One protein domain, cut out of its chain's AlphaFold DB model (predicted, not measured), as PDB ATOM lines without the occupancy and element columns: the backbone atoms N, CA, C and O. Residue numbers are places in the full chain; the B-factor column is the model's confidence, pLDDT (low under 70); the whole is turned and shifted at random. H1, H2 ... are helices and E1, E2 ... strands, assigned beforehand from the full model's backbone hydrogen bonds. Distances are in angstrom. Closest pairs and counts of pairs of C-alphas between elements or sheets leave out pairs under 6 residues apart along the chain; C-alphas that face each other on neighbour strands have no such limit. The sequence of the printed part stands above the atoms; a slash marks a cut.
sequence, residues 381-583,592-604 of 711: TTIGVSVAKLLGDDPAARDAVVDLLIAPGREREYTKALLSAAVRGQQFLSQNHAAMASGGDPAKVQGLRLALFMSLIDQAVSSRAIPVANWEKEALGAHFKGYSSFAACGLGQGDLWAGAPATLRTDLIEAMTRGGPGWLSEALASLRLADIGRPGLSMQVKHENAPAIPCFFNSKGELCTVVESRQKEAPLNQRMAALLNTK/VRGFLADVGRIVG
ATOM      1  N   THR A 381      40.333   9.759 -35.093       95.50
ATOM      2  CA  THR A 381      41.297  10.875 -35.169       95.50
ATOM      3  C   THR A 381      41.029  11.880 -34.054       95.50
ATOM      4  O   THR A 381      40.005  12.565 -34.072       95.50
ATOM      5  N   THR A 382      41.962  12.004 -33.108       96.75
ATOM      6  CA  THR A 382      41.947  13.033 -32.055       96.75
ATOM      7  C   THR A 382      42.688  14.279 -32.548       96.75
ATOM      8  O   THR A 382      43.799  14.172 -33.061       96.75
ATOM      9  N   ILE A 383      42.096  15.471 -32.417       97.62
ATOM     10  CA  ILE A 383      42.662  16.727 -32.933       97.62
ATOM     11  C   ILE A 383      42.387  17.921 -32.006       97.62
ATOM     12  O   ILE A 383      41.335  18.009 -31.368       97.62
ATOM     13  N   GLY A 384      43.334  18.859 -31.948       97.56
ATOM     14  CA  GLY A 384      43.141  20.175 -31.338       97.56
ATOM     15  C   GLY A 384      42.309  21.107 -32.225       97.56
ATOM     16  O   GLY A 384      42.569  21.239 -33.422       97.56
ATOM     17  N   VAL A 385      41.313  21.772 -31.639       98.00
ATOM     18  CA  VAL A 385      40.346  22.634 -32.333       98.00
ATOM     19  C   VAL A 385      40.248  23.985 -31.629       98.00
ATOM     20  O   VAL A 385      40.005  24.045 -30.425       98.00
ATOM     21  N   SER A 386      40.395  25.075 -32.382       97.38
ATOM     22  CA  SER A 386      40.238  26.442 -31.877       97.38
ATOM     23  C   SER A 386      38.798  26.677 -31.426       97.38
ATOM     24  O   SER A 386      37.843  26.488 -32.188       97.38
ATOM     25  N   VAL A 387      38.629  27.140 -30.190       97.94
ATOM     26  CA  VAL A 387      37.329  27.497 -29.611       97.94
ATOM     27  C   VAL A 387      36.730  28.696 -30.352       97.94
ATOM     28  O   VAL A 387      35.514  28.763 -30.514       97.94
ATOM     29  N   ALA A 388      37.555  29.576 -30.931       95.88
ATOM     30  CA  ALA A 388      37.100  30.632 -31.840       95.88
ATOM     31  C   ALA A 388      36.473  30.100 -33.149       95.88
ATOM     32  O   ALA A 388      35.736  30.832 -33.812       95.88
ATOM     33  N   LYS A 389      36.738  28.839 -33.530       96.56
ATOM     34  CA  LYS A 389      36.088  28.153 -34.663       96.56
ATOM     35  C   LYS A 389      34.888  27.323 -34.215       96.56
ATOM     36  O   LYS A 389      33.795  27.517 -34.732       96.56
ATOM     37  N   LEU A 390      35.073  26.445 -33.228       97.75
ATOM     38  CA  LEU A 390      34.033  25.535 -32.727       97.75
ATOM     39  C   LEU A 390      32.873  26.272 -32.029       97.75
ATOM     40  O   LEU A 390      31.720  25.861 -32.124       97.75
ATOM     41  N   LEU A 391      33.172  27.373 -31.339       97.31
ATOM     42  CA  LEU A 391      32.237  28.180 -30.549       97.31
ATOM     43  C   LEU A 391      32.308  29.670 -30.942       97.31
ATOM     44  O   LEU A 391      32.018  30.559 -30.139       97.31
ATOM     45  N   GLY A 392      32.680  29.958 -32.192       94.81
ATOM     46  CA  GLY A 392      32.606  31.303 -32.768       94.81
ATOM     47  C   GLY A 392      31.164  31.777 -32.986       94.81
ATOM     48  O   GLY A 392      30.231  30.973 -33.060       94.81
ATOM     49  N   ASP A 393      30.976  33.094 -33.107       94.50
ATOM     50  CA  ASP A 393      29.669  33.697 -33.413       94.50
ATOM     51  C   ASP A 393      29.213  33.406 -34.852       94.50
ATOM     52  O   ASP A 393      28.012  33.291 -35.087       94.50
ATOM     53  N   ASP A 394      30.156  33.222 -35.786       96.06
ATOM     54  CA  ASP A 394      29.893  32.772 -37.157       96.06
ATOM     55  C   ASP A 394      29.350  31.326 -37.167       96.06
ATOM     56  O   ASP A 394      30.100  30.386 -36.868       96.06
ATOM     57  N   PRO A 395      28.071  31.106 -37.534       95.94
ATOM     58  CA  PRO A 395      27.503  29.767 -37.598       95.94
ATOM     59  C   PRO A 395      28.113  28.922 -38.720       95.94
ATOM     60  O   PRO A 395      28.161  27.709 -38.578       95.94
ATOM     61  N   ALA A 396      28.597  29.524 -39.812       96.50
ATOM     62  CA  ALA A 396      29.136  28.783 -40.950       96.50
ATOM     63  C   ALA A 396      30.533  28.216 -40.654       96.50
ATOM     64  O   ALA A 396      30.807  27.063 -40.987       96.50
ATOM     65  N   ALA A 397      31.402  28.978 -39.977       94.81
ATOM     66  CA  ALA A 397      32.668  28.448 -39.461       94.81
ATOM     67  C   ALA A 397      32.445  27.327 -38.434       94.81
ATOM     68  O   ALA A 397      33.110  26.294 -38.508       94.81
ATOM     69  N   ARG A 398      31.485  27.509 -37.518       96.50
ATOM     70  CA  ARG A 398      31.110  26.510 -36.510       96.50
ATOM     71  C   ARG A 398      30.584  25.220 -37.135       96.50
ATOM     72  O   ARG A 398      31.068  24.135 -36.814       96.50
ATOM     73  N   ASP A 399      29.635  25.336 -38.056       97.50
ATOM     74  CA  ASP A 399      29.064  24.191 -38.756       97.50
ATOM     75  C   ASP A 399      30.118  23.461 -39.589       97.50
ATOM     76  O   ASP A 399      30.155  22.237 -39.548       97.50
ATOM     77  N   ALA A 400      31.044  24.173 -40.244       97.88
ATOM     78  CA  ALA A 400      32.146  23.553 -40.984       97.88
ATOM     79  C   ALA A 400      33.105  22.734 -40.095       97.88
ATOM     80  O   ALA A 400      33.677  21.754 -40.571       97.88
ATOM     81  N   VAL A 401      33.277  23.099 -38.818       98.25
ATOM     82  CA  VAL A 401      34.013  22.279 -37.836       98.25
ATOM     83  C   VAL A 401      33.216  21.023 -37.476       98.25
ATOM     84  O   VAL A 401      33.774  19.927 -37.464       98.25
ATOM     85  N   VAL A 402      31.910  21.148 -37.234       98.19
ATOM     86  CA  VAL A 402      31.047  20.002 -36.902       98.19
ATOM     87  C   VAL A 402      30.915  19.026 -38.076       98.19
ATOM     88  O   VAL A 402      31.085  17.826 -37.890       98.19
ATOM     89  N   ASP A 403      30.688  19.533 -39.287       97.94
ATOM     90  CA  ASP A 403      30.584  18.753 -40.527       97.94
ATOM     91  C   ASP A 403      31.923  18.111 -40.949       97.94
ATOM     92  O   ASP A 403      31.934  17.207 -41.781       97.94
ATOM     93  N   LEU A 404      33.054  18.546 -40.378       98.06
ATOM     94  CA  LEU A 404      34.354  17.881 -40.508       98.06
ATOM     95  C   LEU A 404      34.519  16.731 -39.498       98.06
ATOM     96  O   LEU A 404      35.058  15.679 -39.848       98.06
ATOM     97  N   LEU A 405      34.100  16.944 -38.249       97.50
ATOM     98  CA  LEU A 405      34.336  16.029 -37.125       97.50
ATOM     99  C   LEU A 405      33.303  14.900 -37.015       97.50
ATOM    100  O   LEU A 405      33.627  13.847 -36.467       97.50
ATOM    101  N   ILE A 406      32.078  15.113 -37.498       97.38
ATOM    102  CA  ILE A 406      30.925  14.227 -37.292       97.38
ATOM    103  C   ILE A 406      30.256  13.945 -38.644       97.38
ATOM    104  O   ILE A 406      30.057  14.847 -39.460       97.38
ATOM    105  N   ALA A 407      29.905  12.683 -38.895       95.44
ATOM    106  CA  ALA A 407      29.236  12.259 -40.121       95.44
ATOM    107  C   ALA A 407      27.786  12.793 -40.199       95.44
ATOM    108  O   ALA A 407      27.182  13.101 -39.170       95.44
ATOM    109  N   PRO A 408      27.174  12.880 -41.397       95.94
ATOM    110  CA  PRO A 408      25.769  13.266 -41.534       95.94
ATOM    111  C   PRO A 408      24.827  12.314 -40.768       95.94
ATOM    112  O   PRO A 408      24.602  11.180 -41.184       95.94
ATOM    113  N   GLY A 409      24.268  12.793 -39.654       94.38
ATOM    114  CA  GLY A 409      23.478  12.003 -38.701       94.38
ATOM    115  C   GLY A 409      22.737  12.887 -37.691       94.38
ATOM    116  O   GLY A 409      22.819  14.114 -37.754       94.38
ATOM    117  N   ARG A 410      22.005  12.284 -36.746       94.75
ATOM    118  CA  ARG A 410      21.266  13.026 -35.695       94.75
ATOM    119  C   ARG A 410      22.217  13.635 -34.667       94.75
ATOM    120  O   ARG A 410      22.005  14.747 -34.198       94.75
ATOM    121  N   GLU A 411      23.281  12.900 -34.386       95.06
ATOM    122  CA  GLU A 411      24.396  13.180 -33.487       95.06
ATOM    123  C   GLU A 411      25.070  14.521 -33.838       95.06
ATOM    124  O   GLU A 411      25.387  15.347 -32.975       95.06
ATOM    125  N   ARG A 412      25.186  14.778 -35.145       96.25
ATOM    126  CA  ARG A 412      25.686  16.022 -35.730       96.25
ATOM    127  C   ARG A 412      24.775  17.207 -35.426       96.25
ATOM    128  O   ARG A 412      25.247  18.240 -34.955       96.25
ATOM    129  N   GLU A 413      23.471  17.054 -35.645       96.38
ATOM    130  CA  GLU A 413      22.490  18.118 -35.395       96.38
ATOM    131  C   GLU A 413      22.315  18.395 -33.893       96.38
ATOM    132  O   GLU A 413      22.132  19.548 -33.496       96.38
ATOM    133  N   TYR A 414      22.451  17.373 -33.036       96.69
ATOM    134  CA  TYR A 414      22.548  17.564 -31.585       96.69
ATOM    135  C   TYR A 414      23.765  18.418 -31.224       96.69
ATOM    136  O   TYR A 414      23.623  19.414 -30.516       96.69
ATOM    137  N   THR A 415      24.939  18.098 -31.772       97.19
ATOM    138  CA  THR A 415      26.168  18.871 -31.544       97.19
ATOM    139  C   THR A 415      26.020  20.326 -32.006       97.19
ATOM    140  O   THR A 415      26.305  21.244 -31.234       97.19
ATOM    141  N   LYS A 416      25.485  20.572 -33.214       97.69
ATOM    142  CA  LYS A 416      25.201  21.933 -33.716       97.69
ATOM    143  C   LYS A 416      24.244  22.705 -32.799       97.69
ATOM    144  O   LYS A 416      24.452  23.900 -32.558       97.69
ATOM    145  N   ALA A 417      23.228  22.038 -32.247       97.44
ATOM    146  CA  ALA A 417      22.290  22.637 -31.301       97.44
ATOM    147  C   ALA A 417      22.940  22.974 -29.945       97.44
ATOM    148  O   ALA A 417      22.743  24.089 -29.461       97.44
ATOM    149  N   LEU A 418      23.738  22.069 -29.362       97.75
ATOM    150  CA  LEU A 418      24.437  22.288 -28.085       97.75
ATOM    151  C   LEU A 418      25.467  23.424 -28.179       97.75
ATOM    152  O   LEU A 418      25.486  24.306 -27.322       97.75
ATOM    153  N   LEU A 419      26.272  23.467 -29.245       97.94
ATOM    154  CA  LEU A 419      27.224  24.562 -29.469       97.94
ATOM    155  C   LEU A 419      26.505  25.910 -29.656       97.94
ATOM    156  O   LEU A 419      26.906  26.927 -29.091       97.94
ATOM    157  N   SER A 420      25.408  25.926 -30.420       97.81
ATOM    158  CA  SER A 420      24.604  27.140 -30.623       97.81
ATOM    159  C   SER A 420      23.919  27.601 -29.329       97.81
ATOM    160  O   SER A 420      23.784  28.802 -29.099       97.81
ATOM    161  N   ALA A 421      23.532  26.666 -28.457       98.00
ATOM    162  CA  ALA A 421      23.024  26.958 -27.123       98.00
ATOM    163  C   ALA A 421      24.109  27.573 -26.223       98.00
ATOM    164  O   ALA A 421      23.847  28.601 -25.606       98.00
ATOM    165  N   ALA A 422      25.337  27.035 -26.221       97.81
ATOM    166  CA  ALA A 422      26.468  27.600 -25.476       97.81
ATOM    167  C   ALA A 422      26.784  29.051 -25.891       97.81
ATOM    168  O   ALA A 422      26.979  29.915 -25.034       97.81
ATOM    169  N   VAL A 423      26.770  29.340 -27.199       97.31
ATOM    170  CA  VAL A 423      26.953  30.702 -27.732       97.31
ATOM    171  C   VAL A 423      25.834  31.637 -27.251       97.31
ATOM    172  O   VAL A 423      26.138  32.695 -26.701       97.31
ATOM    173  N   ARG A 424      24.553  31.242 -27.369       97.06
ATOM    174  CA  ARG A 424      23.418  32.037 -26.851       97.06
ATOM    175  C   ARG A 424      23.506  32.266 -25.337       97.06
ATOM    176  O   ARG A 424      23.232  33.370 -24.872       97.06
ATOM    177  N   GLY A 425      23.914  31.246 -24.582       96.00
ATOM    178  CA  GLY A 425      24.089  31.313 -23.131       96.00
ATOM    179  C   GLY A 425      25.160  32.321 -22.722       96.00
ATOM    180  O   GLY A 425      24.890  33.199 -21.905       96.00
ATOM    181  N   GLN A 426      26.341  32.275 -23.346       94.81
ATOM    182  CA  GLN A 426      27.388  33.268 -23.095       94.81
ATOM    183  C   GLN A 426      26.940  34.678 -23.499       94.81
ATOM    184  O   GLN A 426      27.156  35.614 -22.734       94.81
ATOM    185  N   GLN A 427      26.314  34.845 -24.671       94.38
ATOM    186  CA  GLN A 427      25.833  36.152 -25.133       94.38
ATOM    187  C   GLN A 427      24.837  36.764 -24.132       94.38
ATOM    188  O   GLN A 427      24.945  37.945 -23.811       94.38
ATOM    189  N   PHE A 428      23.926  35.956 -23.580       94.75
ATOM    190  CA  PHE A 428      23.019  36.376 -22.511       94.75
ATOM    191  C   PHE A 428      23.763  36.738 -21.213       94.75
ATOM    192  O   PHE A 428      23.527  37.817 -20.665       94.75
ATOM    193  N   LEU A 429      24.687  35.893 -20.739       92.12
ATOM    194  CA  LEU A 429      25.445  36.149 -19.506       92.12
ATOM    195  C   LEU A 429      26.273  37.436 -19.597       92.12
ATOM    196  O   LEU A 429      26.201  38.263 -18.694       92.12
ATOM    197  N   SER A 430      26.995  37.661 -20.695       88.44
ATOM    198  CA  SER A 430      27.810  38.870 -20.865       88.44
ATOM    199  C   SER A 430      26.991  40.152 -21.086       88.44
ATOM    200  O   SER A 430      27.552  41.240 -20.982       88.44
ATOM    201  N   GLN A 431      25.686  40.048 -21.365       87.31
ATOM    202  CA  GLN A 431      24.755  41.184 -21.415       87.31
ATOM    203  C   GLN A 431      24.084  41.475 -20.061       87.31
ATOM    204  O   GLN A 431      23.780  42.631 -19.779       87.31
ATOM    205  N   ASN A 432      23.837  40.449 -19.236       84.50
ATOM    206  CA  ASN A 432      22.954  40.545 -18.062       84.50
ATOM    207  C   ASN A 432      23.650  40.282 -16.712       84.50
ATOM    208  O   ASN A 432      23.055  40.524 -15.666       84.50
ATOM    209  N   HIS A 433      24.898  39.801 -16.702       80.06
ATOM    210  CA  HIS A 433      25.628  39.441 -15.484       80.06
ATOM    211  C   HIS A 433      27.039  40.042 -15.495       80.06
ATOM    212  O   HIS A 433      27.921  39.569 -16.207       80.06
ATOM    213  N   ALA A 434      27.275  41.084 -14.690       73.44
ATOM    214  CA  ALA A 434      28.501  41.890 -14.755       73.44
ATOM    215  C   ALA A 434      29.801  41.086 -14.537       73.44
ATOM    216  O   ALA A 434      30.790  41.351 -15.210       73.44
ATOM    217  N   ALA A 435      29.795  40.056 -13.681       70.69
ATOM    218  CA  ALA A 435      30.954  39.172 -13.489       70.69
ATOM    219  C   ALA A 435      31.261  38.275 -14.711       70.69
ATOM    220  O   ALA A 435      32.382  37.802 -14.866       70.69
ATOM    221  N   MET A 436      30.279  38.069 -15.598       75.31
ATOM    222  CA  MET A 436      30.416  37.352 -16.876       75.31
ATOM    223  C   MET A 436      30.512  38.309 -18.081       75.31
ATOM    224  O   MET A 436      30.644  37.866 -19.227       75.31
ATOM    225  N   ALA A 437      30.446  39.625 -17.860       69.94
ATOM    226  CA  ALA A 437      30.700  40.630 -18.881       69.94
ATOM    227  C   ALA A 437      32.217  40.753 -19.066       69.94
ATOM    228  O   ALA A 437      32.891  41.507 -18.372       69.94
ATOM    229  N   SER A 438      32.762  40.001 -20.025       66.56
ATOM    230  CA  SER A 438      34.205  39.846 -20.277       66.56
ATOM    231  C   SER A 438      34.969  41.132 -20.642       66.56
ATOM    232  O   SER A 438      36.142  41.063 -20.992       66.56
ATOM    233  N   GLY A 439      34.322  42.300 -20.659       63.59
ATOM    234  CA  GLY A 439      34.892  43.545 -21.187       63.59
ATOM    235  C   GLY A 439      35.182  43.509 -22.695       63.59
ATOM    236  O   GLY A 439      35.820  44.422 -23.208       63.59
ATOM    237  N   GLY A 440      34.738  42.462 -23.403       72.06
ATOM    238  CA  GLY A 440      35.114  42.185 -24.792       72.06
ATOM    239  C   GLY A 440      36.361  41.307 -24.956       72.06
ATOM    240  O   GLY A 440      36.738  41.037 -26.091       72.06
ATOM    241  N   ASP A 441      36.970  40.828 -23.863       85.88
ATOM    242  CA  ASP A 441      38.098  39.880 -23.860       85.88
ATOM    243  C   ASP A 441      37.734  38.590 -24.633       85.88
ATOM    244  O   ASP A 441      36.880  37.818 -24.167       85.88
ATOM    245  N   PRO A 442      38.345  38.327 -25.809       86.56
ATOM    246  CA  PRO A 442      37.971  37.189 -26.644       86.56
ATOM    247  C   PRO A 442      38.317  35.835 -26.021       86.56
ATOM    248  O   PRO A 442      37.631  34.855 -26.318       86.56
ATOM    249  N   ALA A 443      39.349  35.763 -25.173       86.50
ATOM    250  CA  ALA A 443      39.753  34.524 -24.516       86.50
ATOM    251  C   ALA A 443      38.726  34.132 -23.447       86.50
ATOM    252  O   ALA A 443      38.282  32.986 -23.410       86.50
ATOM    253  N   LYS A 444      38.235  35.098 -22.662       88.50
ATOM    254  CA  LYS A 444      37.152  34.859 -21.687       88.50
ATOM    255  C   LYS A 444      35.812  34.543 -22.353       88.50
ATOM    256  O   LYS A 444      35.076  33.694 -21.855       88.50
ATOM    257  N   VAL A 445      35.499  35.159 -23.498       91.88
ATOM    258  CA  VAL A 445      34.317  34.780 -24.302       91.88
ATOM    259  C   VAL A 445      34.411  33.320 -24.755       91.88
ATOM    260  O   VAL A 445      33.446  32.571 -24.598       91.88
ATOM    261  N   GLN A 446      35.569  32.899 -25.272       93.69
ATOM    262  CA  GLN A 446      35.824  31.509 -25.668       93.69
ATOM    263  C   GLN A 446      35.723  30.554 -24.470       93.69
ATOM    264  O   GLN A 446      34.998  29.563 -24.543       93.69
ATOM    265  N   GLY A 447      36.369  30.884 -23.350       94.69
ATOM    266  CA  GLY A 447      36.361  30.072 -22.135       94.69
ATOM    267  C   GLY A 447      34.969  29.850 -21.549       94.69
ATOM    268  O   GLY A 447      34.601  28.719 -21.237       94.69
ATOM    269  N   LEU A 448      34.144  30.901 -21.473       94.50
ATOM    270  CA  LEU A 448      32.771  30.782 -20.968       94.50
ATOM    271  C   LEU A 448      31.889  29.945 -21.900       94.50
ATOM    272  O   LEU A 448      31.083  29.147 -21.427       94.50
ATOM    273  N   ARG A 449      32.076  30.059 -23.221       96.50
ATOM    274  CA  ARG A 449      31.390  29.189 -24.188       96.50
ATOM    275  C   ARG A 449      31.823  27.731 -24.059       96.50
ATOM    276  O   ARG A 449      30.967  26.860 -24.176       96.50
ATOM    277  N   LEU A 450      33.104  27.457 -23.807       97.56
ATOM    278  CA  LEU A 450      33.615  26.093 -23.645       97.56
ATOM    279  C   LEU A 450      33.095  25.441 -22.354       97.56
ATOM    280  O   LEU A 450      32.552  24.340 -22.411       97.56
ATOM    281  N   ALA A 451      33.167  26.147 -21.222       95.69
ATOM    282  CA  ALA A 451      32.647  25.675 -19.936       95.69
ATOM    283  C   ALA A 451      31.121  25.453 -19.961       95.69
ATOM    284  O   ALA A 451      30.625  24.462 -19.419       95.69
ATOM    285  N   LEU A 452      30.370  26.333 -20.643       96.69
ATOM    286  CA  LEU A 452      28.956  26.100 -20.950       96.69
ATOM    287  C   LEU A 452      28.787  24.836 -21.795       96.69
ATOM    288  O   LEU A 452      28.052  23.943 -21.394       96.69
ATOM    289  N   PHE A 453      29.473  24.728 -22.933       97.94
ATOM    290  CA  PHE A 453      29.321  23.604 -23.857       97.94
ATOM    291  C   PHE A 453      29.600  22.243 -23.202       97.94
ATOM    292  O   PHE A 453      28.781  21.339 -23.350       97.94
ATOM    293  N   MET A 454      30.669  22.109 -22.412       96.50
ATOM    294  CA  MET A 454      30.966  20.869 -21.678       96.50
ATOM    295  C   MET A 454      29.860  20.509 -20.670       96.50
ATOM    296  O   MET A 454      29.447  19.354 -20.592       96.50
ATOM    297  N   SER A 455      29.302  21.497 -19.962       95.19
ATOM    298  CA  SER A 455      28.149  21.285 -19.073       95.19
ATOM    299  C   SER A 455      26.873  20.901 -19.841       95.19
ATOM    300  O   SER A 455      26.130  20.021 -19.411       95.19
ATOM    301  N   LEU A 456      26.633  21.498 -21.014       95.81
ATOM    302  CA  LEU A 456      25.497  21.157 -21.878       95.81
ATOM    303  C   LEU A 456      25.602  19.725 -22.438       95.81
ATOM    304  O   LEU A 456      24.570  19.072 -22.583       95.81
ATOM    305  N   ILE A 457      26.813  19.221 -22.713       94.31
ATOM    306  CA  ILE A 457      27.047  17.813 -23.079       94.31
ATOM    307  C   ILE A 457      26.685  16.888 -21.910       94.31
ATOM    308  O   ILE A 457      25.831  16.017 -22.078       94.31
ATOM    309  N   ASP A 458      27.292  17.096 -20.732       91.75
ATOM    310  CA  ASP A 458      27.049  16.292 -19.521       91.75
ATOM    311  C   ASP A 458      25.548  16.186 -19.213       91.75
ATOM    312  O   ASP A 458      25.035  15.083 -19.015       91.75
ATOM    313  N   GLN A 459      24.819  17.306 -19.262       91.94
ATOM    314  CA  GLN A 459      23.378  17.323 -19.016       91.94
ATOM    315  C   GLN A 459      22.573  16.632 -20.127       91.94
ATOM    316  O   GLN A 459      21.681  15.840 -19.818       91.94
ATOM    317  N   ALA A 460      22.870  16.865 -21.410       91.25
ATOM    318  CA  ALA A 460      22.096  16.291 -22.517       91.25
ATOM    319  C   ALA A 460      22.268  14.767 -22.669       91.25
ATOM    320  O   ALA A 460      21.320  14.084 -23.064       91.25
ATOM    321  N   VAL A 461      23.442  14.231 -22.313       89.25
ATOM    322  CA  VAL A 461      23.685  12.780 -22.260       89.25
ATOM    323  C   VAL A 461      23.107  12.182 -20.972       89.25
ATOM    324  O   VAL A 461      22.326  11.233 -21.042       89.25
ATOM    325  N   SER A 462      23.389  12.765 -19.798       86.00
ATOM    326  CA  SER A 462      22.935  12.220 -18.502       86.00
ATOM    327  C   SER A 462      21.412  12.239 -18.325       86.00
ATOM    328  O   SER A 462      20.850  11.329 -17.718       86.00
ATOM    329  N   SER A 463      20.722  13.242 -18.881       84.94
ATOM    330  CA  SER A 463      19.249  13.306 -18.909       84.94
ATOM    331  C   SER A 463      18.608  12.306 -19.879       84.94
ATOM    332  O   SER A 463      17.400  12.090 -19.810       84.94
ATOM    333  N   ARG A 464      19.393  11.698 -20.782       85.00
ATOM    334  CA  ARG A 464      18.939  10.845 -21.898       85.00
ATOM    335  C   ARG A 464      18.011  11.540 -22.902       85.00
ATOM    336  O   ARG A 464      17.382  10.866 -23.718       85.00
ATOM    337  N   ALA A 465      17.972  12.876 -22.902       87.00
ATOM    338  CA  ALA A 465      17.320  13.662 -23.952       87.00
ATOM    339  C   ALA A 465      17.971  13.418 -25.331       87.00
ATOM    340  O   ALA A 465      17.307  13.500 -26.367       87.00
ATOM    341  N   ILE A 466      19.260  13.059 -25.342       88.75
ATOM    342  CA  ILE A 466      19.949  12.471 -26.494       88.75
ATOM    343  C   ILE A 466      19.917  10.933 -26.379       88.75
ATOM    344  O   ILE A 466      20.425  10.387 -25.397       88.75
ATOM    345  N   PRO A 467      19.360  10.204 -27.370       85.25
ATOM    346  CA  PRO A 467      19.409   8.744 -27.402       85.25
ATOM    347  C   PRO A 467      20.840   8.215 -27.555       85.25
ATOM    348  O   PRO A 467      21.567   8.638 -28.451       85.25
ATOM    349  N   VAL A 468      21.205   7.233 -26.731       82.25
ATOM    350  CA  VAL A 468      22.488   6.519 -26.793       82.25
ATOM    351  C   VAL A 468      22.271   5.156 -27.453       82.25
ATOM    352  O   VAL A 468      21.359   4.431 -27.058       82.25
ATOM    353  N   ALA A 469      23.086   4.811 -28.457       72.06
ATOM    354  CA  ALA A 469      22.957   3.554 -29.200       72.06
ATOM    355  C   ALA A 469      23.658   2.374 -28.501       72.06
ATOM    356  O   ALA A 469      22.990   1.411 -28.131       72.06
ATOM    357  N   ASN A 470      24.980   2.468 -28.292       71.50
ATOM    358  CA  ASN A 470      25.766   1.460 -27.565       71.50
ATOM    359  C   ASN A 470      26.483   2.080 -26.362       71.50
ATOM    360  O   ASN A 470      26.281   1.642 -25.230       71.50
ATOM    361  N   TRP A 471      27.302   3.111 -26.599       74.06
ATOM    362  CA  TRP A 471      28.105   3.764 -25.566       74.06
ATOM    363  C   TRP A 471      27.822   5.264 -25.481       74.06
ATOM    364  O   TRP A 471      27.684   5.944 -26.493       74.06
ATOM    365  N   GLU A 472      27.797   5.813 -24.263       80.81
ATOM    366  CA  GLU A 472      27.513   7.240 -24.020       80.81
ATOM    367  C   GLU A 472      28.529   8.167 -24.717       80.81
ATOM    368  O   GLU A 472      28.167   9.246 -25.185       80.81
ATOM    369  N   LYS A 473      29.774   7.698 -24.908       77.94
ATOM    370  CA  LYS A 473      30.819   8.397 -25.676       77.94
ATOM    371  C   LYS A 473      30.502   8.598 -27.167       77.94
ATOM    372  O   LYS A 473      31.137   9.425 -27.813       77.94
ATOM    373  N   GLU A 474      29.523   7.875 -27.709       83.88
ATOM    374  CA  GLU A 474      29.112   7.930 -29.120       83.88
ATOM    375  C   GLU A 474      27.912   8.861 -29.365       83.88
ATOM    376  O   GLU A 474      27.604   9.161 -30.517       83.88
ATOM    377  N   ALA A 475      27.248   9.350 -28.308       88.38
ATOM    378  CA  ALA A 475      25.972  10.081 -28.371       88.38
ATOM    379  C   ALA A 475      25.989  11.353 -29.250       88.38
ATOM    380  O   ALA A 475      24.943  11.819 -29.705       88.38
ATOM    381  N   LEU A 476      27.179  11.912 -29.488       92.94
ATOM    382  CA  LEU A 476      27.419  13.106 -30.302       92.94
ATOM    383  C   LEU A 476      28.234  12.822 -31.578       92.94
ATOM    384  O   LEU A 476      28.536  13.747 -32.325       92.94
ATOM    385  N   GLY A 477      28.584  11.561 -31.866       91.50
ATOM    386  CA  GLY A 477      29.344  11.139 -33.058       91.50
ATOM    387  C   GLY A 477      30.833  11.532 -33.063       91.50
ATOM    388  O   GLY A 477      31.653  10.875 -33.709       91.50
ATOM    389  N   ALA A 478      31.186  12.548 -32.280       94.44
ATOM    390  CA  ALA A 478      32.528  12.883 -31.836       94.44
ATOM    391  C   ALA A 478      32.576  12.895 -30.302       94.44
ATOM    392  O   ALA A 478      31.556  13.075 -29.631       94.44
ATOM    393  N   HIS A 479      33.771  12.704 -29.755       94.44
ATOM    394  CA  HIS A 479      34.025  12.595 -28.322       94.44
ATOM    395  C   HIS A 479      34.833  13.811 -27.861       94.44
ATOM    396  O   HIS A 479      35.945  14.062 -28.326       94.44
ATOM    397  N   PHE A 480      34.232  14.625 -26.994       95.88
ATOM    398  CA  PHE A 480      34.813  15.881 -26.522       95.88
ATOM    399  C   PHE A 480      35.691  15.605 -25.294       95.88
ATOM    400  O   PHE A 480      35.188  15.387 -24.188       95.88
ATOM    401  N   LYS A 481      37.012  15.561 -25.522       94.50
ATOM    402  CA  LYS A 481      38.022  15.086 -24.559       94.50
ATOM    403  C   LYS A 481      38.628  16.192 -23.687       94.50
ATOM    404  O   LYS A 481      39.166  15.883 -22.625       94.50
ATOM    405  N   GLY A 482      38.563  17.448 -24.136       94.69
ATOM    406  CA  GLY A 482      39.187  18.605 -23.479       94.69
ATOM    407  C   GLY A 482      38.705  18.892 -22.047       94.69
ATOM    408  O   GLY A 482      37.591  18.523 -21.685       94.69
ATOM    409  N   TYR A 483      39.525  19.591 -21.251       94.94
ATOM    410  CA  TYR A 483      39.146  20.134 -19.933       94.94
ATOM    411  C   TYR A 483      37.881  21.025 -19.965       94.94
ATOM    412  O   TYR A 483      37.483  21.535 -21.015       94.94
ATOM    413  N   SER A 484      37.235  21.189 -18.803       94.56
ATOM    414  CA  SER A 484      35.835  21.629 -18.684       94.56
ATOM    415  C   SER A 484      35.533  22.672 -17.594       94.56
ATOM    416  O   SER A 484      34.498  23.342 -17.646       94.56
ATOM    417  N   SER A 485      36.439  22.849 -16.636       93.44
ATOM    418  CA  SER A 485      36.346  23.830 -15.557       93.44
ATOM    419  C   SER A 485      36.631  25.253 -16.029       93.44
ATOM    420  O   SER A 485      37.324  25.462 -17.024       93.44
ATOM    421  N   PHE A 486      36.160  26.266 -15.294       93.00
ATOM    422  CA  PHE A 486      36.445  27.668 -15.632       93.00
ATOM    423  C   PHE A 486      37.949  27.975 -15.692       93.00
ATOM    424  O   PHE A 486      38.407  28.604 -16.649       93.00
ATOM    425  N   ALA A 487      38.722  27.476 -14.725       91.62
ATOM    426  CA  ALA A 487      40.173  27.630 -14.700       91.62
ATOM    427  C   ALA A 487      40.805  27.049 -15.976       91.62
ATOM    428  O   ALA A 487      41.501  27.758 -16.704       91.62
ATOM    429  N   ALA A 488      40.473  25.802 -16.301       92.75
ATOM    430  CA  ALA A 488      40.998  25.092 -17.458       92.75
ATOM    431  C   ALA A 488      40.428  25.537 -18.816       92.75
ATOM    432  O   ALA A 488      40.999  25.243 -19.861       92.75
ATOM    433  N   CYS A 489      39.327  26.284 -18.812       94.44
ATOM    434  CA  CYS A 489      38.807  27.017 -19.963       94.44
ATOM    435  C   CYS A 489      39.413  28.431 -20.085       94.44
ATOM    436  O   CYS A 489      38.959  29.219 -20.908       94.44
ATOM    437  N   GLY A 490      40.418  28.790 -19.276       90.69
ATOM    438  CA  GLY A 490      41.121  30.074 -19.373       90.69
ATOM    439  C   GLY A 490      40.383  31.277 -18.769       90.69
ATOM    440  O   GLY A 490      40.776  32.414 -19.018       90.69
ATOM    441  N   LEU A 491      39.334  31.061 -17.966       89.00
ATOM    442  CA  LEU A 491      38.654  32.131 -17.214       89.00
ATOM    443  C   LEU A 491      39.354  32.471 -15.887       89.00
ATOM    444  O   LEU A 491      39.127  33.551 -15.343       89.00
ATOM    445  N   GLY A 492      40.209  31.574 -15.389       82.00
ATOM    446  CA  GLY A 492      40.886  31.693 -14.095       82.00
ATOM    447  C   GLY A 492      40.149  30.993 -12.946       82.00
ATOM    448  O   GLY A 492      39.143  30.315 -13.145       82.00
ATOM    449  N   GLN A 493      40.694  31.129 -11.737       71.31
ATOM    450  CA  GLN A 493      40.140  30.557 -10.506       71.31
ATOM    451  C   GLN A 493      39.079  31.491  -9.902       71.31
ATOM    452  O   GLN A 493      39.356  32.669  -9.678       71.31
ATOM    453  N   GLY A 494      37.890  30.966  -9.595       66.62
ATOM    454  CA  GLY A 494      36.835  31.702  -8.889       66.62
ATOM    455  C   GLY A 494      35.427  31.155  -9.138       66.62
ATOM    456  O   GLY A 494      35.155  30.557 -10.179       66.62
ATOM    457  N   ASP A 495      34.516  31.386  -8.189       70.94
ATOM    458  CA  ASP A 495      33.087  31.124  -8.391       70.94
ATOM    459  C   ASP A 495      32.451  32.268  -9.194       70.94
ATOM    460  O   ASP A 495      32.075  33.308  -8.651       70.94
ATOM    461  N   LEU A 496      32.319  32.071 -10.507       79.06
ATOM    462  CA  LEU A 496      31.681  33.038 -11.407       79.06
ATOM    463  C   LEU A 496      30.153  33.151 -11.201       79.06
ATOM    464  O   LEU A 496      29.518  34.017 -11.808       79.06
ATOM    465  N   TRP A 497      29.564  32.302 -10.350       85.44
ATOM    466  CA  TRP A 497      28.155  32.345  -9.948       85.44
ATOM    467  C   TRP A 497      27.932  33.090  -8.623       85.44
ATOM    468  O   TRP A 497      26.783  33.287  -8.219       85.44
ATOM    469  N   ALA A 498      28.998  33.562  -7.966       80.50
ATOM    470  CA  ALA A 498      28.901  34.366  -6.756       80.50
ATOM    471  C   ALA A 498      28.091  35.653  -7.014       80.50
ATOM    472  O   ALA A 498      28.459  36.495  -7.833       80.50
ATOM    473  N   GLY A 499      26.969  35.807  -6.304       79.38
ATOM    474  CA  GLY A 499      26.045  36.937  -6.475       79.38
ATOM    475  C   GLY A 499      25.029  36.793  -7.618       79.38
ATOM    476  O   GLY A 499      24.267  37.731  -7.852       79.38
ATOM    477  N   ALA A 500      24.966  35.643  -8.300       85.31
ATOM    478  CA  ALA A 500      23.969  35.387  -9.337       85.31
ATOM    479  C   ALA A 500      22.525  35.514  -8.796       85.31
ATOM    480  O   ALA A 500      22.197  34.907  -7.770       85.31
ATOM    481  N   PRO A 501      21.622  36.258  -9.471       87.44
ATOM    482  CA  PRO A 501      20.237  36.381  -9.030       87.44
ATOM    483  C   PRO A 501      19.476  35.063  -9.219       87.44
ATOM    484  O   PRO A 501      19.728  34.309 -10.157       87.44
ATOM    485  N   ALA A 502      18.487  34.803  -8.359       85.12
ATOM    486  CA  ALA A 502      17.751  33.534  -8.339       85.12
ATOM    487  C   ALA A 502      17.021  33.192  -9.659       85.12
ATOM    488  O   ALA A 502      16.763  32.018  -9.925       85.12
ATOM    489  N   THR A 503      16.709  34.187 -10.498       91.94
ATOM    490  CA  THR A 503      16.103  33.976 -11.823       91.94
ATOM    491  C   THR A 503      17.111  33.523 -12.881       91.94
ATOM    492  O   THR A 503      16.705  32.844 -13.821       91.94
ATOM    493  N   LEU A 504      18.415  33.804 -12.703       91.94
ATOM    494  CA  LEU A 504      19.451  33.659 -13.740       91.94
ATOM    495  C   LEU A 504      19.454  32.269 -14.377       91.94
ATOM    496  O   LEU A 504      19.672  32.145 -15.575       91.94
ATOM    497  N   ARG A 505      19.176  31.225 -13.589       93.38
ATOM    498  CA  ARG A 505      19.025  29.845 -14.067       93.38
ATOM    499  C   ARG A 505      17.941  29.727 -15.142       93.38
ATOM    500  O   ARG A 505      18.189  29.153 -16.196       93.38
ATOM    501  N   THR A 506      16.743  30.228 -14.855       94.69
ATOM    502  CA  THR A 506      15.583  30.166 -15.751       94.69
ATOM    503  C   THR A 506      15.821  31.028 -16.983       94.69
ATOM    504  O   THR A 506      15.639  30.554 -18.102       94.69
ATOM    505  N   ASP A 507      16.313  32.249 -16.776       95.25
ATOM    506  CA  ASP A 507      16.572  33.223 -17.839       95.25
ATOM    507  C   ASP A 507      17.660  32.712 -18.810       95.25
ATOM    508  O   ASP A 507      17.526  32.816 -20.032       95.25
ATOM    509  N   LEU A 508      18.705  32.065 -18.273       95.19
ATOM    510  CA  LEU A 508      19.765  31.403 -19.037       95.19
ATOM    511  C   LEU A 508      19.243  30.183 -19.812       95.19
ATOM    512  O   LEU A 508      19.590  30.026 -20.981       95.19
ATOM    513  N   ILE A 509      18.408  29.329 -19.207       96.12
ATOM    514  CA  ILE A 509      17.792  28.191 -19.915       96.12
ATOM    515  C   ILE A 509      16.900  28.697 -21.057       96.12
ATOM    516  O   ILE A 509      16.975  28.161 -22.164       96.12
ATOM    517  N   GLU A 510      16.115  29.758 -20.845       96.50
ATOM    518  CA  GLU A 510      15.305  30.360 -21.909       96.50
ATOM    519  C   GLU A 510      16.197  30.896 -23.040       96.50
ATOM    520  O   GLU A 510      15.998  30.544 -24.200       96.50
ATOM    521  N   ALA A 511      17.249  31.658 -22.720       96.62
ATOM    522  CA  ALA A 511      18.194  32.169 -23.712       96.62
ATOM    523  C   ALA A 511      18.898  31.050 -24.506       96.62
ATOM    524  O   ALA A 511      19.009  31.132 -25.732       96.62
ATOM    525  N   MET A 512      19.338  29.976 -23.839       97.06
ATOM    526  CA  MET A 512      20.004  28.838 -24.481       97.06
ATOM    527  C   MET A 512      19.056  28.007 -25.352       97.06
ATOM    528  O   MET A 512      19.480  27.523 -26.406       97.06
ATOM    529  N   THR A 513      17.782  27.878 -24.971       96.69
ATOM    530  CA  THR A 513      16.755  27.122 -25.715       96.69
ATOM    531  C   THR A 513      16.047  27.934 -26.806       96.69
ATOM    532  O   THR A 513      15.471  27.335 -27.715       96.69
ATOM    533  N   ARG A 514      16.108  29.274 -26.783       95.00
ATOM    534  CA  ARG A 514      15.414  30.179 -27.719       95.00
ATOM    535  C   ARG A 514      15.747  29.887 -29.189       95.00
ATOM    536  O   ARG A 514      16.837  30.194 -29.672       95.00
ATOM    537  N   GLY A 515      14.789  29.307 -29.916       89.25
ATOM    538  CA  GLY A 515      14.974  28.881 -31.310       89.25
ATOM    539  C   GLY A 515      15.863  27.638 -31.473       89.25
ATOM    540  O   GLY A 515      16.455  27.440 -32.529       89.25
ATOM    541  N   GLY A 516      16.021  26.832 -30.422       92.06
ATOM    542  CA  GLY A 516      16.577  25.482 -30.485       92.06
ATOM    543  C   GLY A 516      15.499  24.407 -30.705       92.06
ATOM    544  O   GLY A 516      14.303  24.710 -30.711       92.06
ATOM    545  N   PRO A 517      15.903  23.139 -30.884       94.62
ATOM    546  CA  PRO A 517      14.979  22.009 -30.974       94.62
ATOM    547  C   PRO A 517      14.345  21.694 -29.609       94.62
ATOM    548  O   PRO A 517      14.975  21.883 -28.572       94.62
ATOM    549  N   GLY A 518      13.117  21.161 -29.593       91.94
ATOM    550  CA  GLY A 518      12.337  20.973 -28.357       91.94
ATOM    551  C   GLY A 518      13.020  20.135 -27.265       91.94
ATOM    552  O   GLY A 518      12.942  20.497 -26.091       91.94
ATOM    553  N   TRP A 519      13.761  19.083 -27.645       94.19
ATOM    554  CA  TRP A 519      14.513  18.229 -26.709       94.19
ATOM    555  C   TRP A 519      15.575  18.999 -25.908       94.19
ATOM    556  O   TRP A 519      15.945  18.576 -24.819       94.19
ATOM    557  N   LEU A 520      16.047  20.153 -26.398       94.88
ATOM    558  CA  LEU A 520      17.030  20.974 -25.689       94.88
ATOM    559  C   LEU A 520      16.439  21.595 -24.412       94.88
ATOM    560  O   LEU A 520      17.171  21.840 -23.462       94.88
ATOM    561  N   SER A 521      15.125  21.834 -24.360       92.12
ATOM    562  CA  SER A 521      14.465  22.314 -23.136       92.12
ATOM    563  C   SER A 521      14.360  21.208 -22.081       92.12
ATOM    564  O   SER A 521      14.585  21.444 -20.896       92.12
ATOM    565  N   GLU A 522      14.110  19.974 -22.522       89.31
ATOM    566  CA  GLU A 522      14.098  18.773 -21.679       89.31
ATOM    567  C   GLU A 522      15.500  18.457 -21.132       89.31
ATOM    568  O   GLU A 522      15.672  18.334 -19.919       89.31
ATOM    569  N   ALA A 523      16.521  18.465 -21.998       90.62
ATOM    570  CA  ALA A 523      17.931  18.273 -21.645       90.62
ATOM    571  C   ALA A 523      18.450  19.248 -20.573       90.62
ATOM    572  O   ALA A 523      19.386  18.931 -19.844       90.62
ATOM    573  N   LEU A 524      17.867  20.449 -20.498       92.50
ATOM    574  CA  LEU A 524      18.306  21.530 -19.614       92.50
ATOM    575  C   LEU A 524      17.370  21.763 -18.424       92.50
ATOM    576  O   LEU A 524      17.679  22.582 -17.557       92.50
ATOM    577  N   ALA A 525      16.281  20.998 -18.308       88.94
ATOM    578  CA  ALA A 525      15.368  21.066 -17.172       88.94
ATOM    579  C   ALA A 525      16.072  20.774 -15.830       88.94
ATOM    580  O   ALA A 525      15.703  21.358 -14.806       88.94
ATOM    581  N   SER A 526      17.119  19.937 -15.836       86.62
ATOM    582  CA  SER A 526      17.952  19.589 -14.674       86.62
ATOM    583  C   SER A 526      19.117  20.546 -14.396       86.62
ATOM    584  O   SER A 526      19.657  20.505 -13.292       86.62
ATOM    585  N   LEU A 527      19.491  21.418 -15.343       90.88
ATOM    586  CA  LEU A 527      20.729  22.210 -15.293       90.88
ATOM    587  C   LEU A 527      20.872  22.977 -13.969       90.88
ATOM    588  O   LEU A 527      19.950  23.681 -13.551       90.88
ATOM    589  N   ARG A 528      22.037  22.895 -13.322       90.62
ATOM    590  CA  ARG A 528      22.377  23.680 -12.125       90.62
ATOM    591  C   ARG A 528      23.502  24.645 -12.482       90.62
ATOM    592  O   ARG A 528      24.494  24.214 -13.057       90.62
ATOM    593  N   LEU A 529      23.375  25.927 -12.124       90.50
ATOM    594  CA  LEU A 529      24.409  26.931 -12.424       90.50
ATOM    595  C   LEU A 529      25.774  26.507 -11.869       90.50
ATOM    596  O   LEU A 529      26.746  26.463 -12.609       90.50
ATOM    597  N   ALA A 530      25.798  26.060 -10.611       88.56
ATOM    598  CA  ALA A 530      26.993  25.564  -9.935       88.56
ATOM    599  C   ALA A 530      27.638  24.312 -10.570       88.56
ATOM    600  O   ALA A 530      28.735  23.955 -10.154       88.56
ATOM    601  N   ASP A 531      27.000  23.637 -11.540       89.44
ATOM    602  CA  ASP A 531      27.655  22.575 -12.318       89.44
ATOM    603  C   ASP A 531      28.401  23.092 -13.551       89.44
ATOM    604  O   ASP A 531      29.307  22.418 -14.032       89.44
ATOM    605  N   ILE A 532      28.075  24.283 -14.054       92.19
ATOM    606  CA  ILE A 532      28.766  24.887 -15.195       92.19
ATOM    607  C   ILE A 532      30.144  25.368 -14.730       92.19
ATOM    608  O   ILE A 532      30.239  26.137 -13.771       92.19
ATOM    609  N   GLY A 533      31.203  24.947 -15.428       89.56
ATOM    610  CA  GLY A 533      32.579  25.311 -15.082       89.56
ATOM    611  C   GLY A 533      33.187  24.516 -13.924       89.56
ATOM    612  O   GLY A 533      34.242  24.905 -13.418       89.56
ATOM    613  N   ARG A 534      32.570  23.394 -13.531       90.81
ATOM    614  CA  ARG A 534      33.224  22.359 -12.712       90.81
ATOM    615  C   ARG A 534      34.193  21.521 -13.559       90.81
ATOM    616  O   ARG A 534      33.972  21.396 -14.761       90.81
ATOM    617  N   PRO A 535      35.229  20.919 -12.954       91.50
ATOM    618  CA  PRO A 535      36.092  19.968 -13.647       91.50
ATOM    619  C   PRO A 535      35.399  18.622 -13.885       91.50
ATOM    620  O   PRO A 535      34.416  18.278 -13.220       91.50
ATOM    621  N   GLY A 536      35.953  17.836 -14.808       89.62
ATOM    622  CA  GLY A 536      35.539  16.456 -15.049       89.62
ATOM    623  C   GLY A 536      34.185  16.303 -15.745       89.62
ATOM    624  O   GLY A 536      33.576  15.241 -15.640       89.62
ATOM    625  N   LEU A 537      33.694  17.335 -16.444       92.19
ATOM    626  CA  LEU A 537      32.468  17.291 -17.260       92.19
ATOM    627  C   LEU A 537      32.709  16.801 -18.693       92.19
ATOM    628  O   LEU A 537      31.750  16.560 -19.422       92.19
ATOM    629  N   SER A 538      33.970  16.666 -19.113       91.25
ATOM    630  CA  SER A 538      34.296  16.157 -20.445       91.25
ATOM    631  C   SER A 538      33.824  14.713 -20.621       91.25
ATOM    632  O   SER A 538      33.726  13.938 -19.662       91.25
ATOM    633  N   MET A 539      33.579  14.310 -21.867       90.81
ATOM    634  CA  MET A 539      33.106  12.954 -22.161       90.81
ATOM    635  C   MET A 539      34.161  11.883 -21.832       90.81
ATOM    636  O   MET A 539      33.815  10.720 -21.617       90.81
ATOM    637  N   GLN A 540      35.437  12.275 -21.767       85.94
ATOM    638  CA  GLN A 540      36.563  11.443 -21.338       85.94
ATOM    639  C   GLN A 540      36.437  11.075 -19.847       85.94
ATOM    640  O   GLN A 540      36.518   9.900 -19.485       85.94
ATOM    641  N   VAL A 541      36.140  12.051 -18.981       85.50
ATOM    642  CA  VAL A 541      35.976  11.804 -17.538       85.50
ATOM    643  C   VAL A 541      34.611  11.189 -17.234       85.50
ATOM    644  O   VAL A 541      34.549  10.165 -16.557       85.50
ATOM    645  N   LYS A 542      33.516  11.747 -17.764       84.75
ATOM    646  CA  LYS A 542      32.155  11.277 -17.455       84.75
ATOM    647  C   LYS A 542      31.877   9.863 -17.952       84.75
ATOM    648  O   LYS A 542      31.440   9.017 -17.173       84.75
ATOM    649  N   HIS A 543      32.142   9.603 -19.231       81.88
ATOM    650  CA  HIS A 543      31.666   8.388 -19.895       81.88
ATOM    651  C   HIS A 543      32.750   7.309 -20.024       81.88
ATOM    652  O   HIS A 543      32.418   6.128 -19.983       81.88
ATOM    653  N   GLU A 544      34.040   7.671 -20.082       74.25
ATOM    654  CA  GLU A 544      35.145   6.689 -20.052       74.25
ATOM    655  C   GLU A 544      35.814   6.540 -18.675       74.25
ATOM    656  O   GLU A 544      36.429   5.513 -18.406       74.25
ATOM    657  N   ASN A 545      35.650   7.505 -17.756       74.69
ATOM    658  CA  ASN A 545      36.367   7.549 -16.466       74.69
ATOM    659  C   ASN A 545      37.897   7.580 -16.650       74.69
ATOM    660  O   ASN A 545      38.657   6.968 -15.895       74.69
ATOM    661  N   ALA A 546      38.345   8.293 -17.679       75.81
ATOM    662  CA  ALA A 546      39.745   8.528 -17.989       75.81
ATOM    663  C   ALA A 546      40.069  10.029 -17.858       75.81
ATOM    664  O   ALA A 546      39.163  10.849 -18.009       75.81
ATOM    665  N   PRO A 547      41.334  10.412 -17.593       78.38
ATOM    666  CA  PRO A 547      41.731  11.815 -17.535       78.38
ATOM    667  C   PRO A 547      41.344  12.559 -18.808       78.38
ATOM    668  O   PRO A 547      41.637  12.095 -19.910       78.38
ATOM    669  N   ALA A 548      40.703  13.713 -18.643       86.81
ATOM    670  CA  ALA A 548      40.491  14.656 -19.728       86.81
ATOM    671  C   ALA A 548      41.839  15.146 -20.288       86.81
ATOM    672  O   ALA A 548      42.859  15.133 -19.600       86.81
ATOM    673  N   ILE A 549      41.843  15.582 -21.545       91.31
ATOM    674  CA  ILE A 549      43.042  16.125 -22.189       91.31
ATOM    675  C   ILE A 549      43.100  17.637 -21.909       91.31
ATOM    676  O   ILE A 549      42.064  18.301 -22.030       91.31
ATOM    677  N   PRO A 550      44.267  18.215 -21.563       94.31
ATOM    678  CA  PRO A 550      44.391  19.652 -21.366       94.31
ATOM    679  C   PRO A 550      43.861  20.482 -22.539       94.31
ATOM    680  O   PRO A 550      44.125  20.191 -23.708       94.31
ATOM    681  N   CYS A 551      43.129  21.549 -22.214       96.19
ATOM    682  CA  CYS A 551      42.986  22.669 -23.139       96.19
ATOM    683  C   CYS A 551      44.294  23.470 -23.161       96.19
ATOM    684  O   CYS A 551      45.062  23.444 -22.200       96.19
ATOM    685  N   PHE A 552      44.546  24.183 -24.253       95.88
ATOM    686  CA  PHE A 552      45.792  24.921 -24.475       95.88
ATOM    687  C   PHE A 552      45.522  26.201 -25.267       95.88
ATOM    688  O   PHE A 552      44.504  26.314 -25.951       95.88
ATOM    689  N   PHE A 553      46.424  27.170 -25.197       95.12
ATOM    690  CA  PHE A 553      46.461  28.302 -26.116       95.12
ATOM    691  C   PHE A 553      47.396  27.972 -27.277       95.12
ATOM    692  O   PHE A 553      48.526  27.548 -27.049       95.12
ATOM    693  N   ASN A 554      46.943  28.177 -28.515       93.06
ATOM    694  CA  ASN A 554      47.820  28.019 -29.674       93.06
ATOM    695  C   ASN A 554      48.790  29.202 -29.825       93.06
ATOM    696  O   ASN A 554      48.619  30.249 -29.204       93.06
ATOM    697  N   SER A 555      49.743  29.078 -30.749       88.50
ATOM    698  CA  SER A 555      50.740  30.101 -31.104       88.50
ATOM    699  C   SER A 555      50.181  31.444 -31.636       88.50
ATOM    700  O   SER A 555      50.952  32.345 -31.963       88.50
ATOM    701  N   LYS A 556      48.850  31.625 -31.695       88.75
ATOM    702  CA  LYS A 556      48.158  32.910 -31.942       88.75
ATOM    703  C   LYS A 556      47.493  33.496 -30.683       88.75
ATOM    704  O   LYS A 556      46.892  34.566 -30.761       88.75
ATOM    705  N   GLY A 557      47.531  32.786 -29.555       90.56
ATOM    706  CA  GLY A 557      46.769  33.087 -28.343       90.56
ATOM    707  C   GLY A 557      45.296  32.650 -28.376       90.56
ATOM    708  O   GLY A 557      44.538  33.046 -27.493       90.56
ATOM    709  N   GLU A 558      44.852  31.859 -29.362       93.00
ATOM    710  CA  GLU A 558      43.476  31.333 -29.380       93.00
ATOM    711  C   GLU A 558      43.355  30.126 -28.438       93.00
ATOM    712  O   GLU A 558      44.183  29.211 -28.488       93.00
ATOM    713  N   LEU A 559      42.297  30.085 -27.620       96.38
ATOM    714  CA  LEU A 559      41.997  28.923 -26.782       96.38
ATOM    715  C   LEU A 559      41.616  27.735 -27.674       96.38
ATOM    716  O   LEU A 559      40.814  27.870 -28.598       96.38
ATOM    717  N   CYS A 560      42.163  26.565 -27.375       97.62
ATOM    718  CA  CYS A 560      41.940  25.321 -28.093       97.62
ATOM    719  C   CYS A 560      41.453  24.224 -27.141       97.62
ATOM    720  O   CYS A 560      41.905  24.116 -26.002       97.62
ATOM    721  N   THR A 561      40.540  23.390 -27.635       97.94
ATOM    722  CA  THR A 561      40.047  22.185 -26.954       97.94
ATOM    723  C   THR A 561      40.329  20.950 -27.810       97.94
ATOM    724  O   THR A 561      40.681  21.077 -28.985       97.94
ATOM    725  N   VAL A 562      40.196  19.754 -27.241       97.50
ATOM    726  CA  VAL A 562      40.557  18.495 -27.909       97.50
ATOM    727  C   VAL A 562      39.313  17.657 -28.176       97.50
ATOM    728  O   VAL A 562      38.509  17.409 -27.273       97.50
ATOM    729  N   VAL A 563      39.159  17.227 -29.430       97.69
ATOM    730  CA  VAL A 563      37.999  16.469 -29.913       97.69
ATOM    731  C   VAL A 563      38.468  15.267 -30.720       97.69
ATOM    732  O   VAL A 563      39.359  15.380 -31.558       97.69
ATOM    733  N   GLU A 564      37.841  14.118 -30.496       96.44
ATOM    734  CA  GLU A 564      38.030  12.916 -31.298       96.44
ATOM    735  C   GLU A 564      36.861  12.695 -32.254       96.44
ATOM    736  O   GLU A 564      35.701  12.633 -31.848       96.44
ATOM    737  N   SER A 565      37.173  12.509 -33.532       95.19
ATOM    738  CA  SER A 565      36.225  12.011 -34.520       95.19
ATOM    739  C   SER A 565      36.157  10.483 -34.423       95.19
ATOM    740  O   SER A 565      37.116   9.800 -34.788       95.19
ATOM    741  N   ARG A 566      35.038   9.939 -33.917       88.50
ATOM    742  CA  ARG A 566      34.845   8.483 -33.725       88.50
ATOM    743  C   ARG A 566      34.141   7.796 -34.894       88.50
ATOM    744  O   ARG A 566      34.349   6.612 -35.133       88.50
ATOM    745  N   GLN A 567      33.299   8.518 -35.630       91.12
ATOM    746  CA  GLN A 567      32.556   7.949 -36.753       91.12
ATOM    747  C   GLN A 567      33.459   7.712 -37.972       91.12
ATOM    748  O   GLN A 567      34.084   8.634 -38.497       91.12
ATOM    749  N   LYS A 568      33.461   6.479 -38.480       90.69
ATOM    750  CA  LYS A 568      34.124   6.055 -39.725       90.69
ATOM    751  C   LYS A 568      33.788   6.945 -40.929       90.69
ATOM    752  O   LYS A 568      34.648   7.249 -41.754       90.69
ATOM    753  N   GLU A 569      32.529   7.357 -41.040       93.00
ATOM    754  CA  GLU A 569      32.014   8.200 -42.120       93.00
ATOM    755  C   GLU A 569      32.298   9.704 -41.934       93.00
ATOM    756  O   GLU A 569      31.939  10.496 -42.806       93.00
ATOM    757  N   ALA A 570      32.938  10.122 -40.836       95.12
ATOM    758  CA  ALA A 570      33.268  11.526 -40.613       95.12
ATOM    759  C   ALA A 570      34.382  12.002 -41.572       95.12
ATOM    760  O   ALA A 570      35.394  11.305 -41.731       95.12
ATOM    761  N   PRO A 571      34.265  13.195 -42.190       96.31
ATOM    762  CA  PRO A 571      35.245  13.654 -43.173       96.31
ATOM    763  C   PRO A 571      36.685  13.788 -42.656       96.31
ATOM    764  O   PRO A 571      37.610  13.630 -43.452       96.31
ATOM    765  N   LEU A 572      36.914  14.028 -41.358       96.50
ATOM    766  CA  LEU A 572      38.265  14.014 -40.780       96.50
ATOM    767  C   LEU A 572      38.909  12.624 -40.890       96.50
ATOM    768  O   LEU A 572      40.004  12.507 -41.444       96.50
ATOM    769  N   ASN A 573      38.212  11.579 -40.437       95.81
ATOM    770  CA  ASN A 573      38.686  10.195 -40.515       95.81
ATOM    771  C   ASN A 573      38.868   9.750 -41.971       95.81
ATOM    772  O   ASN A 573      39.897   9.170 -42.311       95.81
ATOM    773  N   GLN A 574      37.943  10.102 -42.869       94.50
ATOM    774  CA  GLN A 574      38.085   9.812 -44.303       94.50
ATOM    775  C   GLN A 574      39.329  10.477 -44.919       94.50
ATOM    776  O   GLN A 574      40.064   9.834 -45.670       94.50
ATOM    777  N   ARG A 575      39.601  11.748 -44.588       95.00
ATOM    778  CA  ARG A 575      40.781  12.488 -45.073       95.00
ATOM    779  C   ARG A 575      42.086  11.950 -44.492       95.00
ATOM    780  O   ARG A 575      43.067  11.846 -45.225       95.00
ATOM    781  N   MET A 576      42.101  11.586 -43.210       95.69
ATOM    782  CA  MET A 576      43.272  10.991 -42.567       95.69
ATOM    783  C   MET A 576      43.553   9.588 -43.126       95.69
ATOM    784  O   MET A 576      44.681   9.313 -43.523       95.69
ATOM    785  N   ALA A 577      42.536   8.736 -43.298       93.44
ATOM    786  CA  ALA A 577      42.693   7.447 -43.974       93.44
ATOM    787  C   ALA A 577      43.227   7.617 -45.407       93.44
ATOM    788  O   ALA A 577      44.160   6.922 -45.802       93.44
ATOM    789  N   ALA A 578      42.699   8.574 -46.181       92.50
ATOM    790  CA  ALA A 578      43.191   8.865 -47.529       92.50
ATOM    791  C   ALA A 578      44.669   9.305 -47.543       92.50
ATOM    792  O   ALA A 578      45.428   8.842 -48.394       92.50
ATOM    793  N   LEU A 579      45.096  10.135 -46.583       93.69
ATOM    794  CA  LEU A 579      46.497  10.521 -46.392       93.69
ATOM    795  C   LEU A 579      47.378   9.302 -46.065       93.69
ATOM    796  O   LEU A 579      48.362   9.052 -46.766       93.69
ATOM    797  N   LEU A 580      47.008   8.520 -45.046       92.12
ATOM    798  CA  LEU A 580      47.753   7.338 -44.591       92.12
ATOM    799  C   LEU A 580      47.862   6.248 -45.675       92.12
ATOM    800  O   LEU A 580      48.872   5.552 -45.747       92.12
ATOM    801  N   ASN A 581      46.877   6.162 -46.572       91.06
ATOM    802  CA  ASN A 581      46.845   5.222 -47.696       91.06
ATOM    803  C   ASN A 581      47.657   5.655 -48.933       91.06
ATOM    804  O   ASN A 581      47.730   4.903 -49.911       91.06
ATOM    805  N   THR A 582      48.292   6.834 -48.936       90.38
ATOM    806  CA  THR A 582      49.117   7.262 -50.081       90.38
ATOM    807  C   THR A 582      50.349   6.364 -50.268       90.38
ATOM    808  O   THR A 582      51.103   6.081 -49.334       90.38
ATOM    809  N   LYS A 583      50.571   5.891 -51.503       86.38
ATOM    810  CA  LYS A 583      51.572   4.850 -51.807       86.38
ATOM    811  C   LYS A 583      53.004   5.347 -52.020       86.38
ATOM    812  O   LYS A 583      53.904   4.517 -51.976       86.38
ATOM    813  N   VAL A 592      49.572  15.703 -47.693       93.44
ATOM    814  CA  VAL A 592      49.820  16.477 -46.459       93.44
ATOM    815  C   VAL A 592      49.467  17.954 -46.657       93.44
ATOM    816  O   VAL A 592      48.775  18.537 -45.825       93.44
ATOM    817  N   ARG A 593      49.876  18.568 -47.779       92.88
ATOM    818  CA  ARG A 593      49.527  19.967 -48.094       92.88
ATOM    819  C   ARG A 593      48.020  20.155 -48.272       92.88
ATOM    820  O   ARG A 593      47.472  21.116 -47.740       92.88
ATOM    821  N   GLY A 594      47.357  19.233 -48.976       93.69
ATOM    822  CA  GLY A 594      45.898  19.231 -49.118       93.69
ATOM    823  C   GLY A 594      45.190  19.099 -47.767       93.69
ATOM    824  O   GLY A 594      44.341  19.919 -47.431       93.69
ATOM    825  N   PHE A 595      45.614  18.135 -46.944       94.81
ATOM    826  CA  PHE A 595      45.093  17.915 -45.596       94.81
ATOM    827  C   PHE A 595      45.229  19.169 -44.720       94.81
ATOM    828  O   PHE A 595      44.259  19.573 -44.088       94.81
ATOM    829  N   LEU A 596      46.383  19.844 -44.721       94.69
ATOM    830  CA  LEU A 596      46.588  21.079 -43.953       94.69
ATOM    831  C   LEU A 596      45.740  22.257 -44.463       94.69
ATOM    832  O   LEU A 596      45.203  23.014 -43.652       94.69
ATOM    833  N   ALA A 597      45.579  22.403 -45.781       92.12
ATOM    834  CA  ALA A 597      44.742  23.448 -46.379       92.12
ATOM    835  C   ALA A 597      43.238  23.245 -46.099       92.12
ATOM    836  O   ALA A 597      42.500  24.219 -45.908       92.12
ATOM    837  N   ASP A 598      42.790  21.990 -46.038       92.44
ATOM    838  CA  ASP A 598      41.396  21.622 -45.794       92.44
ATOM    839  C   ASP A 598      41.048  21.540 -44.302       92.44
ATOM    840  O   ASP A 598      40.084  22.164 -43.863       92.44
ATOM    841  N   VAL A 599      41.807  20.766 -43.522       94.94
ATOM    842  CA  VAL A 599      41.563  20.508 -42.091       94.94
ATOM    843  C   VAL A 599      42.079  21.664 -41.244       94.94
ATOM    844  O   VAL A 599      41.309  22.238 -40.476       94.94
ATOM    845  N   GLY A 600      43.345  22.057 -41.421       90.94
ATOM    846  CA  GLY A 600      43.992  23.097 -40.611       90.94
ATOM    847  C   GLY A 600      43.237  24.428 -40.649       90.94
ATOM    848  O   GLY A 600      42.966  25.026 -39.609       90.94
ATOM    849  N   ARG A 601      42.794  24.847 -41.841       92.56
ATOM    850  CA  ARG A 601      41.966  26.050 -42.039       92.56
ATOM    851  C   ARG A 601      40.619  25.995 -41.304       92.56
ATOM    852  O   ARG A 601      40.163  27.033 -40.823       92.56
ATOM    853  N   ILE A 602      39.981  24.823 -41.239       95.12
ATOM    854  CA  ILE A 602      38.691  24.634 -40.557       95.12
ATOM    855  C   ILE A 602      38.887  24.662 -39.038       95.12
ATOM    856  O   ILE A 602      38.224  25.445 -38.364       95.12
ATOM    857  N   VAL A 603      39.829  23.875 -38.502       94.88
ATOM    858  CA  VAL A 603      40.039  23.774 -37.044       94.88
ATOM    859  C   VAL A 603      40.728  24.996 -36.431       94.88
ATOM    860  O   VAL A 603      40.700  25.153 -35.216       94.88
ATOM    861  N   GLY A 604      41.296  25.890 -37.249       89.50
ATOM    862  CA  GLY A 604      41.896  27.154 -36.805       89.50
ATOM    863  C   GLY A 604      43.419  27.132 -36.672       89.50
ATOM    864  O   GLY A 604      43.984  28.046 -36.078       89.50
TER     865      GLY A 604
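What this domain is: This is residues 381 to 583 and 592 to 604 of the 711 residues of an uncharacterized protein of Sorangium cellulosum (strain So ce56) (UniProt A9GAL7). A small sheet of three strands, E1, E3 and E2, sits between two groups of helices along the length of the domain. Toward one end of the long axis are H8 and H9, side by side and running opposite ways; toward the other end the long helices H3 and H4 cross, with the helical hairpin H5 and H6 beyond them, while H2 reaches from H3 to H8 and H9, and H2, H4 and H8 are on the same face of the sheet. The printed part has 216 residues, with nine named helices and three named strands in the order E1 H1 H2 H3 H4 E2 H5 H6 H7 E3 H8 H9. The sheet's order is E1, E3, E2, antiparallel throughout, and the class is mostly helix. The whole is compact, with a radius of gyration of the C-alphas of 16.6 A, yet elongated in outline, with spans of 62 by 39 by 32 A.

Where its parts are: The inner strand of the sheet is E3, residues 559 to 565, 19.5 A long. Its edge strands are E1, residues 381 to 386, 15.9 A, beginning at C-alpha 381 at (41.297, 10.875, -35.169), and E2, residues 478 to 480. The longest helix is H3, residues 410 to 432, 32.7 A; H4, residues 442 to 462, spans 30.3 A and begins at C-alpha 442 at (37.971, 37.189, -26.644). H2 is residues 395 to 405, 15.4 A, and H1 is residues 387 to 390. H5 is residues 504 to 513, 13.9 A, H6 residues 519 to 524 and H7 residues 539 to 544. H8 is residues 571 to 580, 14.1 A, and H9 residues 592 to 603, 15.4 A, ending at C-alpha 603 at (40.039, 23.774, -37.044).

How they stand to each other: E1 and E3 are antiparallel at 155 degrees, with N 383 and O 563 within hydrogen-bond range at 2.9 A. E3 and E2 are antiparallel at 143 degrees, with N 479 and O 564 at 2.8 A. H2, H4 and H8 are on one face of the sheet, making two layers, helices on one face of a sheet. H2 has a height over the sheet of 10.0 A and lies only just over E3, with 3 of its 11 C-alphas. H1, H7 and H9 only graze the sheet. H2 and H4 are the hubs, touching four helices each. H2 and H3 form a helical hairpin, the closest C-alphas being those of Asp 399 and Lys 416, 6.7 A apart. H2 and H8 touch only at their ends, at Leu 404 and Pro 571, C-alphas 5.1 A apart. H8 and H9 touch at a shallow tilt of 22 degrees, opposite ways, the closest C-alphas being those of Leu 579 and Val 592, 6.8 A. H3 touches H4 with residues 418 to 426 alone, at a steep tilt of 49 degrees, opposite ways; the C-alphas of Ala 422 and Phe 453 come closest, 5.2 A. H3 touches H5 with residues 420 to 429 alone, closest at the C-alphas of Ala 421 and Met 512, 4.4 A. H5 and H6 form a helical hairpin with a shallow tilt of 22 degrees. H2 and H4 are apart. Every O i to N i+4 pair is within hydrogen-bond range in H2 to H8; H9 has 6 of 8, and H1 is too short for such a pair.

The domain as a whole: The C-alphas of Ala 502 and Lys 583, the two farthest apart, are 62.1 A from each other. Residues 584 to 591 are not printed, and C-alphas 583 and 592 are 12.9 A apart across that cut. The links H4 to E2, E2 to H5, H6 to H7 and H7 to E3 are long. Mean pLDDT of the printed part is 91.0; residues 437 to 439 and residue 494 are under 70.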